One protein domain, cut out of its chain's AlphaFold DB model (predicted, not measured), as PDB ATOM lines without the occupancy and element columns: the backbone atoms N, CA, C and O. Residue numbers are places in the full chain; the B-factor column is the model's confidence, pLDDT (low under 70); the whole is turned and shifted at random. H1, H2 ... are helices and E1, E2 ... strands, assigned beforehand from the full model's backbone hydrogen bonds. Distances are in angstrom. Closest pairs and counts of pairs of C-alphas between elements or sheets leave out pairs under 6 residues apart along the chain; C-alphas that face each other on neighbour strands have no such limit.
ATOM      1  N   VAL A 323     123.581 124.392 173.905       87.44
ATOM      2  CA  VAL A 323     123.085 123.679 175.082       87.44
ATOM      3  C   VAL A 323     121.585 123.923 175.193       87.44
ATOM      4  O   VAL A 323     121.131 125.057 175.024       87.44
ATOM      5  N   PHE A 324     120.823 122.857 175.430       88.56
ATOM      6  CA  PHE A 324     119.393 122.958 175.702       88.56
ATOM      7  C   PHE A 324     119.169 123.270 177.173       88.56
ATOM      8  O   PHE A 324     119.732 122.600 178.036       88.56
ATOM      9  N   ILE A 325     118.338 124.270 177.440       87.88
ATOM     10  CA  ILE A 325     117.986 124.701 178.788       87.88
ATOM     11  C   ILE A 325     116.464 124.635 178.933       87.88
ATOM     12  O   ILE A 325     115.760 125.193 178.083       87.88
ATOM     13  N   PRO A 326     115.942 123.956 179.967       89.25
ATOM     14  CA  PRO A 326     114.518 123.971 180.263       89.25
ATOM     15  C   PRO A 326     114.087 125.365 180.732       89.25
ATOM     16  O   PRO A 326     114.794 126.035 181.488       89.25
ATOM     17  N   ALA A 327     112.925 125.808 180.270       88.88
ATOM     18  CA  ALA A 327     112.343 127.102 180.574       88.88
ATOM     19  C   ALA A 327     110.814 127.018 180.640       88.88
ATOM     20  O   ALA A 327     110.191 126.084 180.132       88.88
ATOM     21  N   ARG A 328     110.197 128.027 181.251       88.75
ATOM     22  CA  ARG A 328     108.746 128.225 181.312       88.75
ATOM     23  C   ARG A 328     108.381 129.579 180.733       88.75
ATOM     24  O   ARG A 328     109.133 130.536 180.867       88.75
ATOM     25  N   ILE A 329     107.221 129.673 180.099       87.12
ATOM     26  CA  ILE A 329     106.759 130.921 179.487       87.12
ATOM     27  C   ILE A 329     106.009 131.741 180.534       87.12
ATOM     28  O   ILE A 329     105.003 131.284 181.074       87.12
ATOM     29  N   ILE A 330     106.484 132.957 180.805       86.00
ATOM     30  CA  ILE A 330     105.916 133.851 181.827       86.00
ATOM     31  C   ILE A 330     105.096 134.988 181.207       86.00
ATOM     32  O   ILE A 330     104.019 135.333 181.702       86.00
ATOM     33  N   GLY A 331     105.524 135.512 180.059       81.31
ATOM     34  CA  GLY A 331     104.944 136.698 179.431       81.31
ATOM     35  C   GLY A 331     104.856 136.552 177.919       81.31
ATOM     36  O   GLY A 331     105.695 135.904 177.302       81.31
ATOM     37  N   ILE A 332     103.810 137.126 177.328       82.75
ATOM     38  CA  ILE A 332     103.642 137.234 175.876       82.75
ATOM     39  C   ILE A 332     103.075 138.626 175.627       82.75
ATOM     40  O   ILE A 332     102.008 138.939 176.152       82.75
ATOM     41  N   LYS A 333     103.789 139.451 174.866       79.56
ATOM     42  CA  LYS A 333     103.387 140.809 174.487       79.56
ATOM     43  C   LYS A 333     103.355 140.905 172.970       79.56
ATOM     44  O   LYS A 333     104.247 140.395 172.300       79.56
ATOM     45  N   ALA A 334     102.324 141.529 172.414       71.31
ATOM     46  CA  ALA A 334     102.297 141.852 170.994       71.31
ATOM     47  C   ALA A 334     103.030 143.180 170.764       71.31
ATOM     48  O   ALA A 334     102.706 144.193 171.379       71.31
ATOM     49  N   THR A 335     104.015 143.173 169.874       68.00
ATOM     50  CA  THR A 335     104.774 144.349 169.449       68.00
ATOM     51  C   THR A 335     104.508 144.616 167.976       68.00
ATOM     52  O   THR A 335     104.687 143.749 167.119       68.00
ATOM     53  N   ARG A 336     104.067 145.833 167.656       57.00
ATOM     54  CA  ARG A 336     103.838 146.234 166.268       57.00
ATOM     55  C   ARG A 336     105.175 146.593 165.628       57.00
ATOM     56  O   ARG A 336     105.799 147.570 166.036       57.00
ATOM     57  N   ASN A 337     105.600 145.828 164.628       56.03
ATOM     58  CA  ASN A 337     106.791 146.163 163.864       56.03
ATOM     59  C   ASN A 337     106.423 147.197 162.789       56.03
ATOM     60  O   ASN A 337     105.606 146.927 161.909       56.03
ATOM     61  N   ALA A 338     106.984 148.403 162.892       44.53
ATOM     62  CA  ALA A 338     106.650 149.520 162.008       44.53
ATOM     63  C   ALA A 338     107.190 149.353 160.572       44.53
ATOM     64  O   ALA A 338     106.727 150.055 159.675       44.53
ATOM     65  N   GLU A 339     108.156 148.453 160.345       47.47
ATOM     66  CA  GLU A 339     108.823 148.301 159.042       47.47
ATOM     67  C   GLU A 339     108.222 147.202 158.151       47.47
ATOM     68  O   GLU A 339     108.170 147.372 156.933       47.47
ATOM     69  N   GLU A 340     107.755 146.088 158.725       48.06
ATOM     70  CA  GLU A 340     107.264 144.933 157.948       48.06
ATOM     71  C   GLU A 340     105.736 144.770 157.954       48.06
ATOM     72  O   GLU A 340     105.232 143.830 157.343       48.06
ATOM     73  N   ASP A 341     104.993 145.673 158.609       51.00
ATOM     74  CA  ASP A 341     103.528 145.605 158.760       51.00
ATOM     75  C   ASP A 341     103.019 144.250 159.317       51.00
ATOM     76  O   ASP A 341     101.836 143.918 159.215       51.00
ATOM     77  N   ASN A 342     103.914 143.494 159.963       52.75
ATOM     78  CA  ASN A 342     103.653 142.236 160.652       52.75
ATOM     79  C   ASN A 342     103.584 142.461 162.169       52.75
ATOM     80  O   ASN A 342     104.247 143.341 162.730       52.75
ATOM     81  N   VAL A 343     102.776 141.642 162.842       61.03
ATOM     82  CA  VAL A 343     102.696 141.614 164.305       61.03
ATOM     83  C   VAL A 343     103.746 140.638 164.811       61.03
ATOM     84  O   VAL A 343     103.617 139.426 164.641       61.03
ATOM     85  N   ASP A 344     104.781 141.181 165.437       71.38
ATOM     86  CA  ASP A 344     105.767 140.389 166.152       71.38
ATOM     87  C   ASP A 344     105.308 140.214 167.601       71.38
ATOM     88  O   ASP A 344     104.635 141.071 168.174       71.38
ATOM     89  N   HIS A 345     105.656 139.094 168.219       73.69
ATOM     90  CA  HIS A 345     105.344 138.833 169.618       73.69
ATOM     91  C   HIS A 345     106.629 138.685 170.417       73.69
ATOM     92  O   HIS A 345     107.482 137.865 170.087       73.69
ATOM     93  N   GLU A 346     106.754 139.442 171.497       83.56
ATOM     94  CA  GLU A 346     107.795 139.247 172.494       83.56
ATOM     95  C   GLU A 346     107.323 138.213 173.512       83.56
ATOM     96  O   GLU A 346     106.334 138.416 174.220       83.56
ATOM     97  N   VAL A 347     108.022 137.085 173.578       83.31
ATOM     98  CA  VAL A 347     107.765 136.031 174.559       83.31
ATOM     99  C   VAL A 347     108.884 136.010 175.582       83.31
ATOM    100  O   VAL A 347     110.055 135.867 175.236       83.31
ATOM    101  N   GLU A 348     108.499 136.146 176.844       87.31
ATOM    102  CA  GLU A 348     109.384 136.093 177.999       87.31
ATOM    103  C   GLU A 348     109.424 134.656 178.539       87.31
ATOM    104  O   GLU A 348     108.398 134.071 178.913       87.31
ATOM    105  N   PHE A 349     110.626 134.096 178.586       87.12
ATOM    106  CA  PHE A 349     110.940 132.769 179.091       87.12
ATOM    107  C   PHE A 349     111.712 132.894 180.402       87.12
ATOM    108  O   PHE A 349     112.702 133.614 180.483       87.12
ATOM    109  N   GLN A 350     111.298 132.139 181.409       87.19
ATOM    110  CA  GLN A 350     112.007 131.955 182.665       87.19
ATOM    111  C   GLN A 350     112.707 130.590 182.634       87.19
ATOM    112  O   GLN A 350     112.020 129.568 182.716       87.19
ATOM    113  N   PRO A 351     114.041 130.532 182.497       85.50
ATOM    114  CA  PRO A 351     114.789 129.288 182.636       85.50
ATOM    115  C   PRO A 351     114.555 128.653 184.011       85.50
ATOM    116  O   PRO A 351     114.417 129.359 185.012       85.50
ATOM    117  N   THR A 352     114.511 127.321 184.062       81.00
ATOM    118  CA  THR A 352     114.374 126.575 185.325       81.00
ATOM    119  C   THR A 352     115.641 126.691 186.178       81.00
ATOM    120  O   THR A 352     115.578 126.640 187.406       81.00
ATOM    121  N   ASP A 353     116.791 126.877 185.529       74.56
ATOM    122  CA  ASP A 353     118.049 127.186 186.193       74.56
ATOM    123  C   ASP A 353     118.059 128.659 186.636       74.56
ATOM    124  O   ASP A 353     118.119 129.573 185.813       74.56
ATOM    125  N   GLN A 354     117.995 128.887 187.952       62.97
ATOM    126  CA  GLN A 354     117.932 130.224 188.564       62.97
ATOM    127  C   GLN A 354     119.193 131.066 188.327       62.97
ATOM    128  O   GLN A 354     119.190 132.265 188.603       62.97
ATOM    129  N   THR A 355     120.272 130.462 187.824       65.25
ATOM    130  CA  THR A 355     121.489 131.192 187.450       65.25
ATOM    131  C   THR A 355     121.315 132.023 186.176       65.25
ATOM    132  O   THR A 355     122.126 132.913 185.908       65.25
ATOM    133  N   ILE A 356     120.251 131.774 185.407       71.06
ATOM    134  CA  ILE A 356     119.958 132.454 184.147       71.06
ATOM    135  C   ILE A 356     118.725 133.341 184.341       71.06
ATOM    136  O   ILE A 356     117.648 132.879 184.718       71.06
ATOM    137  N   GLY A 357     118.894 134.639 184.079       71.75
ATOM    138  CA  GLY A 357     117.797 135.605 184.119       71.75
ATOM    139  C   GLY A 357     116.720 135.333 183.057       71.75
ATOM    140  O   GLY A 357     116.918 134.509 182.160       71.75
ATOM    141  N   PRO A 358     115.574 136.028 183.130       78.88
ATOM    142  CA  PRO A 358     114.526 135.902 182.125       78.88
ATOM    143  C   PRO A 358     115.044 136.298 180.735       78.88
ATOM    144  O   PRO A 358     115.804 137.255 180.578       78.88
ATOM    145  N   LEU A 359     114.625 135.543 179.723       82.25
ATOM    146  CA  LEU A 359     115.013 135.712 178.325       82.25
ATOM    147  C   LEU A 359     113.801 136.138 177.503       82.25
ATOM    148  O   LEU A 359     112.778 135.460 177.523       82.25
ATOM    149  N   THR A 360     113.934 137.206 176.725       83.00
ATOM    150  CA  THR A 360     112.878 137.654 175.809       83.00
ATOM    151  C   THR A 360     113.243 137.289 174.378       83.00
ATOM    152  O   THR A 360     114.354 137.562 173.925       83.00
ATOM    153  N   LEU A 361     112.312 136.668 173.655       82.50
ATOM    154  CA  LEU A 361     112.463 136.346 172.238       82.50
ATOM    155  C   LEU A 361     111.326 136.952 171.426       82.50
ATOM    156  O   LEU A 361     110.156 136.728 171.726       82.50
ATOM    157  N   THR A 362     111.684 137.645 170.351       80.38
ATOM    158  CA  THR A 362     110.738 138.093 169.328       80.38
ATOM    159  C   THR A 362     110.435 136.944 168.370       80.38
ATOM    160  O   THR A 362     111.346 136.342 167.789       80.38
ATOM    161  N   ILE A 363     109.157 136.612 168.218       77.88
ATOM    162  CA  ILE A 363     108.671 135.490 167.416       77.88
ATOM    163  C   ILE A 363     107.456 135.901 166.576       77.88
ATOM    164  O   ILE A 363     106.726 136.819 166.934       77.88
ATOM    165  N   GLY A 364     107.209 135.185 165.477       70.25
ATOM    166  CA  GLY A 364     106.008 135.392 164.659       70.25
ATOM    167  C   GLY A 364     104.738 134.807 165.290       70.25
ATOM    168  O   GLY A 364     104.805 134.007 166.229       70.25
ATOM    169  N   SER A 365     103.580 135.161 164.730       66.31
ATOM    170  CA  SER A 365     102.241 134.813 165.239       66.31
ATOM    171  C   SER A 365     102.022 133.313 165.484       66.31
ATOM    172  O   SER A 365     101.554 132.933 166.557       66.31
ATOM    173  N   ASP A 366     102.458 132.439 164.570       67.94
ATOM    174  CA  ASP A 366     102.314 130.979 164.731       67.94
ATOM    175  C   ASP A 366     102.985 130.458 166.008       67.94
ATOM    176  O   ASP A 366     102.439 129.622 166.732       67.94
ATOM    177  N   ALA A 367     104.180 130.973 166.297       74.56
ATOM    178  CA  ALA A 367     104.953 130.594 167.468       74.56
ATOM    179  C   ALA A 367     104.353 131.206 168.745       74.56
ATOM    180  O   ALA A 367     104.352 130.568 169.800       74.56
ATOM    181  N   ALA A 368     103.788 132.415 168.656       74.44
ATOM    182  CA  ALA A 368     103.090 133.067 169.762       74.44
ATOM    183  C   ALA A 368     101.846 132.290 170.202       74.44
ATOM    184  O   ALA A 368     101.586 132.159 171.398       74.44
ATOM    185  N   ARG A 369     101.122 131.693 169.255       70.62
ATOM    186  CA  ARG A 369      99.997 130.797 169.544       70.62
ATOM    187  C   ARG A 369     100.434 129.562 170.342       70.62
ATOM    188  O   ARG A 369      99.818 129.239 171.360       70.62
ATOM    189  N   ILE A 370     101.532 128.915 169.937       75.25
ATOM    190  CA  ILE A 370     102.132 127.794 170.685       75.25
ATOM    191  C   ILE A 370     102.538 128.257 172.090       75.25
ATOM    192  O   ILE A 370     102.249 127.573 173.075       75.25
ATOM    193  N   ALA A 371     103.134 129.447 172.198       79.25
ATOM    194  CA  ALA A 371     103.551 130.020 173.471       79.25
ATOM    195  C   ALA A 371     102.364 130.237 174.421       79.25
ATOM    196  O   ALA A 371     102.450 129.875 175.594       79.25
ATOM    197  N   ARG A 372     101.234 130.768 173.925       76.56
ATOM    198  CA  ARG A 372     100.015 130.968 174.733       76.56
ATOM    199  C   ARG A 372      99.481 129.641 175.258       76.56
ATOM    200  O   ARG A 372      99.235 129.524 176.456       76.56
ATOM    201  N   ARG A 373      99.362 128.621 174.398       72.06
ATOM    202  CA  ARG A 373      98.896 127.285 174.815       72.06
ATOM    203  C   ARG A 373      99.802 126.674 175.887       72.06
ATOM    204  O   ARG A 373      99.297 126.159 176.883       72.06
ATOM    205  N   LEU A 374     101.123 126.759 175.713       79.88
ATOM    206  CA  LEU A 374     102.088 126.256 176.697       79.88
ATOM    207  C   LEU A 374     102.011 127.017 178.023       79.88
ATOM    208  O   LEU A 374     101.999 126.383 179.076       79.88
ATOM    209  N   LYS A 375     101.876 128.347 177.978       81.81
ATOM    210  CA  LYS A 375     101.675 129.181 179.168       81.81
ATOM    211  C   LYS A 375     100.405 128.784 179.927       81.81
ATOM    212  O   LYS A 375     100.470 128.578 181.133       81.81
ATOM    213  N   HIS A 376      99.273 128.625 179.237       74.56
ATOM    214  CA  HIS A 376      98.008 128.228 179.867       74.56
ATOM    215  C   HIS A 376      98.059 126.830 180.490       74.56
ATOM    216  O   HIS A 376      97.504 126.621 181.564       74.56
ATOM    217  N   ARG A 377      98.749 125.881 179.846       75.12
ATOM    218  CA  ARG A 377      98.919 124.513 180.365       75.12
ATOM    219  C   ARG A 377     100.006 124.397 181.443       75.12
ATOM    220  O   ARG A 377     100.177 123.315 181.993       75.12
ATOM    221  N   GLY A 378     100.755 125.468 181.725       75.38
ATOM    222  CA  GLY A 378     101.902 125.435 182.637       75.38
ATOM    223  C   GLY A 378     103.033 124.514 182.161       75.38
ATOM    224  O   GLY A 378     103.770 123.975 182.984       75.38
ATOM    225  N   GLY A 379     103.142 124.294 180.848       76.88
ATOM    226  CA  GLY A 379     104.103 123.363 180.259       76.88
ATOM    227  C   GLY A 379     105.537 123.894 180.280       76.88
ATOM    228  O   GLY A 379     105.776 125.095 180.136       76.88
ATOM    229  N   GLU A 380     106.497 122.983 180.426       84.44
ATOM    230  CA  GLU A 380     107.919 123.285 180.244       84.44
ATOM    231  C   GLU A 380     108.294 123.238 178.759       84.44
ATOM    232  O   GLU A 380     107.712 122.493 177.970       84.44
ATOM    233  N   THR A 381     109.266 124.058 178.373       88.12
ATOM    234  CA  THR A 381     109.795 124.156 177.011       88.12
ATOM    235  C   THR A 381     111.319 124.211 177.035       88.12
ATOM    236  O   THR A 381     111.923 124.458 178.075       88.12
ATOM    237  N   THR A 382     111.964 123.971 175.898       89.19
ATOM    238  CA  THR A 382     113.427 123.986 175.782       89.19
ATOM    239  C   THR A 382     113.924 125.139 174.913       89.19
ATOM    240  O   THR A 382     113.456 125.367 173.796       89.19
ATOM    241  N   LEU A 383     114.925 125.861 175.419       88.81
ATOM    242  CA  LEU A 383     115.652 126.893 174.684       88.81
ATOM    243  C   LEU A 383     117.044 126.392 174.321       88.81
ATOM    244  O   LEU A 383     117.736 125.802 175.144       88.81
ATOM    245  N   LEU A 384     117.477 126.661 173.095       88.94
ATOM    246  CA  LEU A 384     118.823 126.354 172.632       88.94
ATOM    247  C   LEU A 384     119.698 127.605 172.712       88.94
ATOM    248  O   LEU A 384     119.425 128.613 172.052       88.94
ATOM    249  N   ILE A 385     120.771 127.519 173.493       86.38
ATOM    250  CA  ILE A 385     121.670 128.642 173.766       86.38
ATOM    251  C   ILE A 385     123.096 128.325 173.321       86.38
ATOM    252  O   ILE A 385     123.520 127.174 173.289       86.38
ATOM    253  N   HIS A 386     123.851 129.354 172.937       82.69
ATOM    254  CA  HIS A 386     125.239 129.204 172.513       82.69
ATOM    255  C   HIS A 386     126.126 128.690 173.672       82.69
ATOM    256  O   HIS A 386     126.021 129.207 174.788       82.69
ATOM    257  N   PRO A 387     127.048 127.734 173.430       73.50
ATOM    258  CA  PRO A 387     127.815 127.067 174.490       73.50
ATOM    259  C   PRO A 387     128.687 128.023 175.311       73.50
ATOM    260  O   PRO A 387     128.785 127.879 176.522       73.50
ATOM    261  N   SER A 388     129.259 129.057 174.686       72.94
ATOM    262  CA  SER A 388     130.077 130.055 175.397       72.94
ATOM    263  C   SER A 388     129.288 130.940 176.369       72.94
ATOM    264  O   SER A 388     129.893 131.741 177.072       72.94
ATOM    265  N   LYS A 389     127.951 130.874 176.346       67.94
ATOM    266  CA  LYS A 389     127.078 131.683 177.206       67.94
ATOM    267  C   LYS A 389     126.390 130.861 178.284       67.94
ATOM    268  O   LYS A 389     126.024 131.427 179.299       67.94
ATOM    269  N   ALA A 390     126.324 129.538 178.126       56.69
ATOM    270  CA  ALA A 390     125.769 128.634 179.134       56.69
ATOM    271  C   ALA A 390     126.494 128.706 180.497       56.69
ATOM    272  O   ALA A 390     125.917 128.317 181.501       56.69
ATOM    273  N   SER A 391     127.732 129.215 180.546       56.62
ATOM    274  CA  SER A 391     128.539 129.346 181.770       56.62
ATOM    275  C   SER A 391     128.740 130.789 182.260       56.62
ATOM    276  O   SER A 391     129.486 131.000 183.214       56.62
ATOM    277  N   SER A 392     128.166 131.795 181.589       56.25
ATOM    278  CA  SER A 392     128.354 133.212 181.940       56.25
ATOM    279  C   SER A 392     127.196 133.699 182.806       56.25
ATOM    280  O   SER A 392     126.044 133.603 182.399       56.25
ATOM    281  N   SER A 393     127.491 134.273 183.975       50.81
ATOM    282  CA  SER A 393     126.491 134.903 184.853       50.81
ATOM    283  C   SER A 393     125.984 136.255 184.333       50.81
ATOM    284  O   SER A 393     124.967 136.756 184.804       50.81
ATOM    285  N   HIS A 394     126.661 136.847 183.343       44.88
ATOM    286  CA  HIS A 394     126.223 138.075 182.682       44.88
ATOM    287  C   HIS A 394     125.532 137.755 181.356       44.88
ATOM    288  O   HIS A 394     126.181 137.366 180.380       44.88
ATOM    289  N   TRP A 395     124.215 137.961 181.335       49.50
ATOM    290  CA  TRP A 395     123.368 137.871 180.149       49.50
ATOM    291  C   TRP A 395     123.039 139.279 179.655       49.50
ATOM    292  O   TRP A 395     122.612 140.135 180.426       49.50
ATOM    293  N   SER A 396     123.272 139.526 178.367       43.31
ATOM    294  CA  SER A 396     122.881 140.759 177.684       43.31
ATOM    295  C   SER A 396     121.628 140.489 176.852       43.31
ATOM    296  O   SER A 396     121.506 139.438 176.222       43.31
ATOM    297  N   MET A 397     120.719 141.465 176.821       38.41
ATOM    298  CA  MET A 397     119.436 141.457 176.099       38.41
ATOM    299  C   MET A 397     119.566 141.185 174.583       38.41
ATOM    300  O   MET A 397     118.572 140.944 173.909       38.41
ATOM    301  N   ALA A 398     120.785 141.215 174.034       46.28
ATOM    302  CA  ALA A 398     121.068 141.054 172.609       46.28
ATOM    303  C   ALA A 398     121.384 139.607 172.172       46.28
ATOM    304  O   ALA A 398     121.748 139.385 171.014       46.28
ATOM    305  N   ASP A 399     121.291 138.621 173.069       56.44
ATOM    306  CA  ASP A 399     121.794 137.273 172.804       56.44
ATOM    307  C   ASP A 399     120.709 136.311 172.329       56.44
ATOM    308  O   ASP A 399     119.835 135.912 173.099       56.44
ATOM    309  N   PRO A 400     120.747 135.874 171.058       65.06
ATOM    310  CA  PRO A 400     119.577 135.269 170.473       65.06
ATOM    311  C   PRO A 400     119.565 133.770 170.785       65.06
ATOM    312  O   PRO A 400     120.135 132.953 170.046       65.06
ATOM    313  N   ALA A 401     118.895 133.402 171.875       78.69
ATOM    314  CA  ALA A 401     118.453 132.030 172.082       78.69
ATOM    315  C   ALA A 401     117.579 131.576 170.895       78.69
ATOM    316  O   ALA A 401     117.062 132.377 170.103       78.69
ATOM    317  N   ILE A 402     117.493 130.265 170.696       86.94
ATOM    318  CA  ILE A 402     116.662 129.656 169.659       86.94
ATOM    319  C   ILE A 402     115.595 128.819 170.343       86.94
ATOM    320  O   ILE A 402     115.912 127.882 171.069       86.94
ATOM    321  N   TRP A 403     114.336 129.119 170.049       88.75
ATOM    322  CA  TRP A 403     113.215 128.299 170.474       88.75
ATOM    323  C   TRP A 403     112.752 127.405 169.317       88.75
ATOM    324  O   TRP A 403     112.009 127.843 168.438       88.75
ATOM    325  N   LEU A 404     113.247 126.161 169.281       86.38
ATOM    326  CA  LEU A 404     112.939 125.215 168.199       86.38
ATOM    327  C   LEU A 404     111.481 124.749 168.236       86.38
ATOM    328  O   LEU A 404     110.874 124.549 167.187       86.38
ATOM    329  N   GLU A 405     110.909 124.594 169.428       84.25
ATOM    330  CA  GLU A 405     109.537 124.105 169.587       84.25
ATOM    331  C   GLU A 405     108.507 125.113 169.062       84.25
ATOM    332  O   GLU A 405     107.499 124.707 168.492       84.25
ATOM    333  N   GLY A 406     108.807 126.415 169.128       80.25
ATOM    334  CA  GLY A 406     108.004 127.462 168.490       80.25
ATOM    335  C   GLY A 406     108.053 127.446 166.957       80.25
ATOM    336  O   GLY A 406     107.281 128.145 166.309       80.25
ATOM    337  N   TRP A 407     108.950 126.669 166.341       81.06
ATOM    338  CA  TRP A 407     108.977 126.480 164.886       81.06
ATOM    339  C   TRP A 407     108.156 125.282 164.424       81.06
ATOM    340  O   TRP A 407     107.886 125.179 163.225       81.06
ATOM    341  N   VAL A 408     107.765 124.399 165.347       78.25
ATOM    342  CA  VAL A 408     106.996 123.198 165.030       78.25
ATOM    343  C   VAL A 408     105.678 123.609 164.403       78.25
ATOM    344  O   VAL A 408     104.877 124.333 164.987       78.25
TER     345      VAL A 408
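What this domain is: This is residues 323 to 408 of the 414 residues of an uncharacterized protein of Phycisphaerae bacterium (UniProt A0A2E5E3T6). A four-stranded antiparallel sheet, strongly twisted and curled like part of a barrel, has the single helix H1 packed on one of its faces. The long hairpin of E1 and E2 makes much of the sheet, and E1 bends sharply near its beginning, where E4 pairs with it; after E4 a long stretch with no named element, residues 386 to 408, loops out and folds back toward the body. The printed part has 86 residues, with named elements in the order E1, E2, E3, H1, E4, and the sheet's order is E3, E2, E1, E4. The class is mixed, helices and strands. The whole is compact, with a radius of gyration of the C-alphas of 12.8 A and spans of 37 by 31 by 20 A.

How they stand to each other: E1, residues 323 to 336, is an inner strand and bends by 87 degrees at residue 326. E2, residues 343 to 351, forms a hairpin with it, antiparallel at 145 degrees; N 346 and O 333 are 2.8 A apart, within hydrogen-bond range. E3, residues 359 to 363, is an edge strand and forms a hairpin with E2, antiparallel at 152 degrees, with N 361 and O 347 within hydrogen-bond range at 2.9 A. E1, E2 and E3 make a meander, each strand the antiparallel neighbour of the one before. H1, residues 365 to 377, is on the sheet at a height over the sheet of 7.6 A; H1 and the sheet E3, E2, E1, E4 make two layers, a helix on one face of a sheet. H1 lies over E3, and only just over E2 and E1, with 3 of its C-alphas on each; on the local plane it stands at 0 degrees to E3, along the strands. The closest C-alphas of H1 and E1 are those of Lys 375 and Ile 329, 5.4 A apart. In H1 every O i to N i+4 pair is within hydrogen-bond range. E4, residues 380 to 385, is the other edge strand, antiparallel to E1, with N 325 and O 383 within hydrogen-bond range at 2.8 A. E3 and E4 are apart.

Where its parts are: E1 begins at C-alpha 323, (123.085, 123.679, 175.082), and measures 30.9 A from first to last C-alpha. E2 measures 25.2 A and E3 12.6 A. H1 measures 18.6 A and begins at C-alpha 365, (102.241, 134.813, 165.239). E4 measures 16.1 A and ends at C-alpha 385, (121.670, 128.642, 173.766).

The domain as a whole: The two C-alphas farthest apart, those of Asp 341 and Ser 391, are 37.7 A from each other. The printed part has no cut. The links from E3 to H1 and from H1 to E4 are tight, those from E1 to E2 and from E2 to E3 are short, and no link is long. The mean pLDDT of the printed part is 73.5; it is under 70 at residues 335 to 343, 354 to 355, 365 to 366 and 389 to 400.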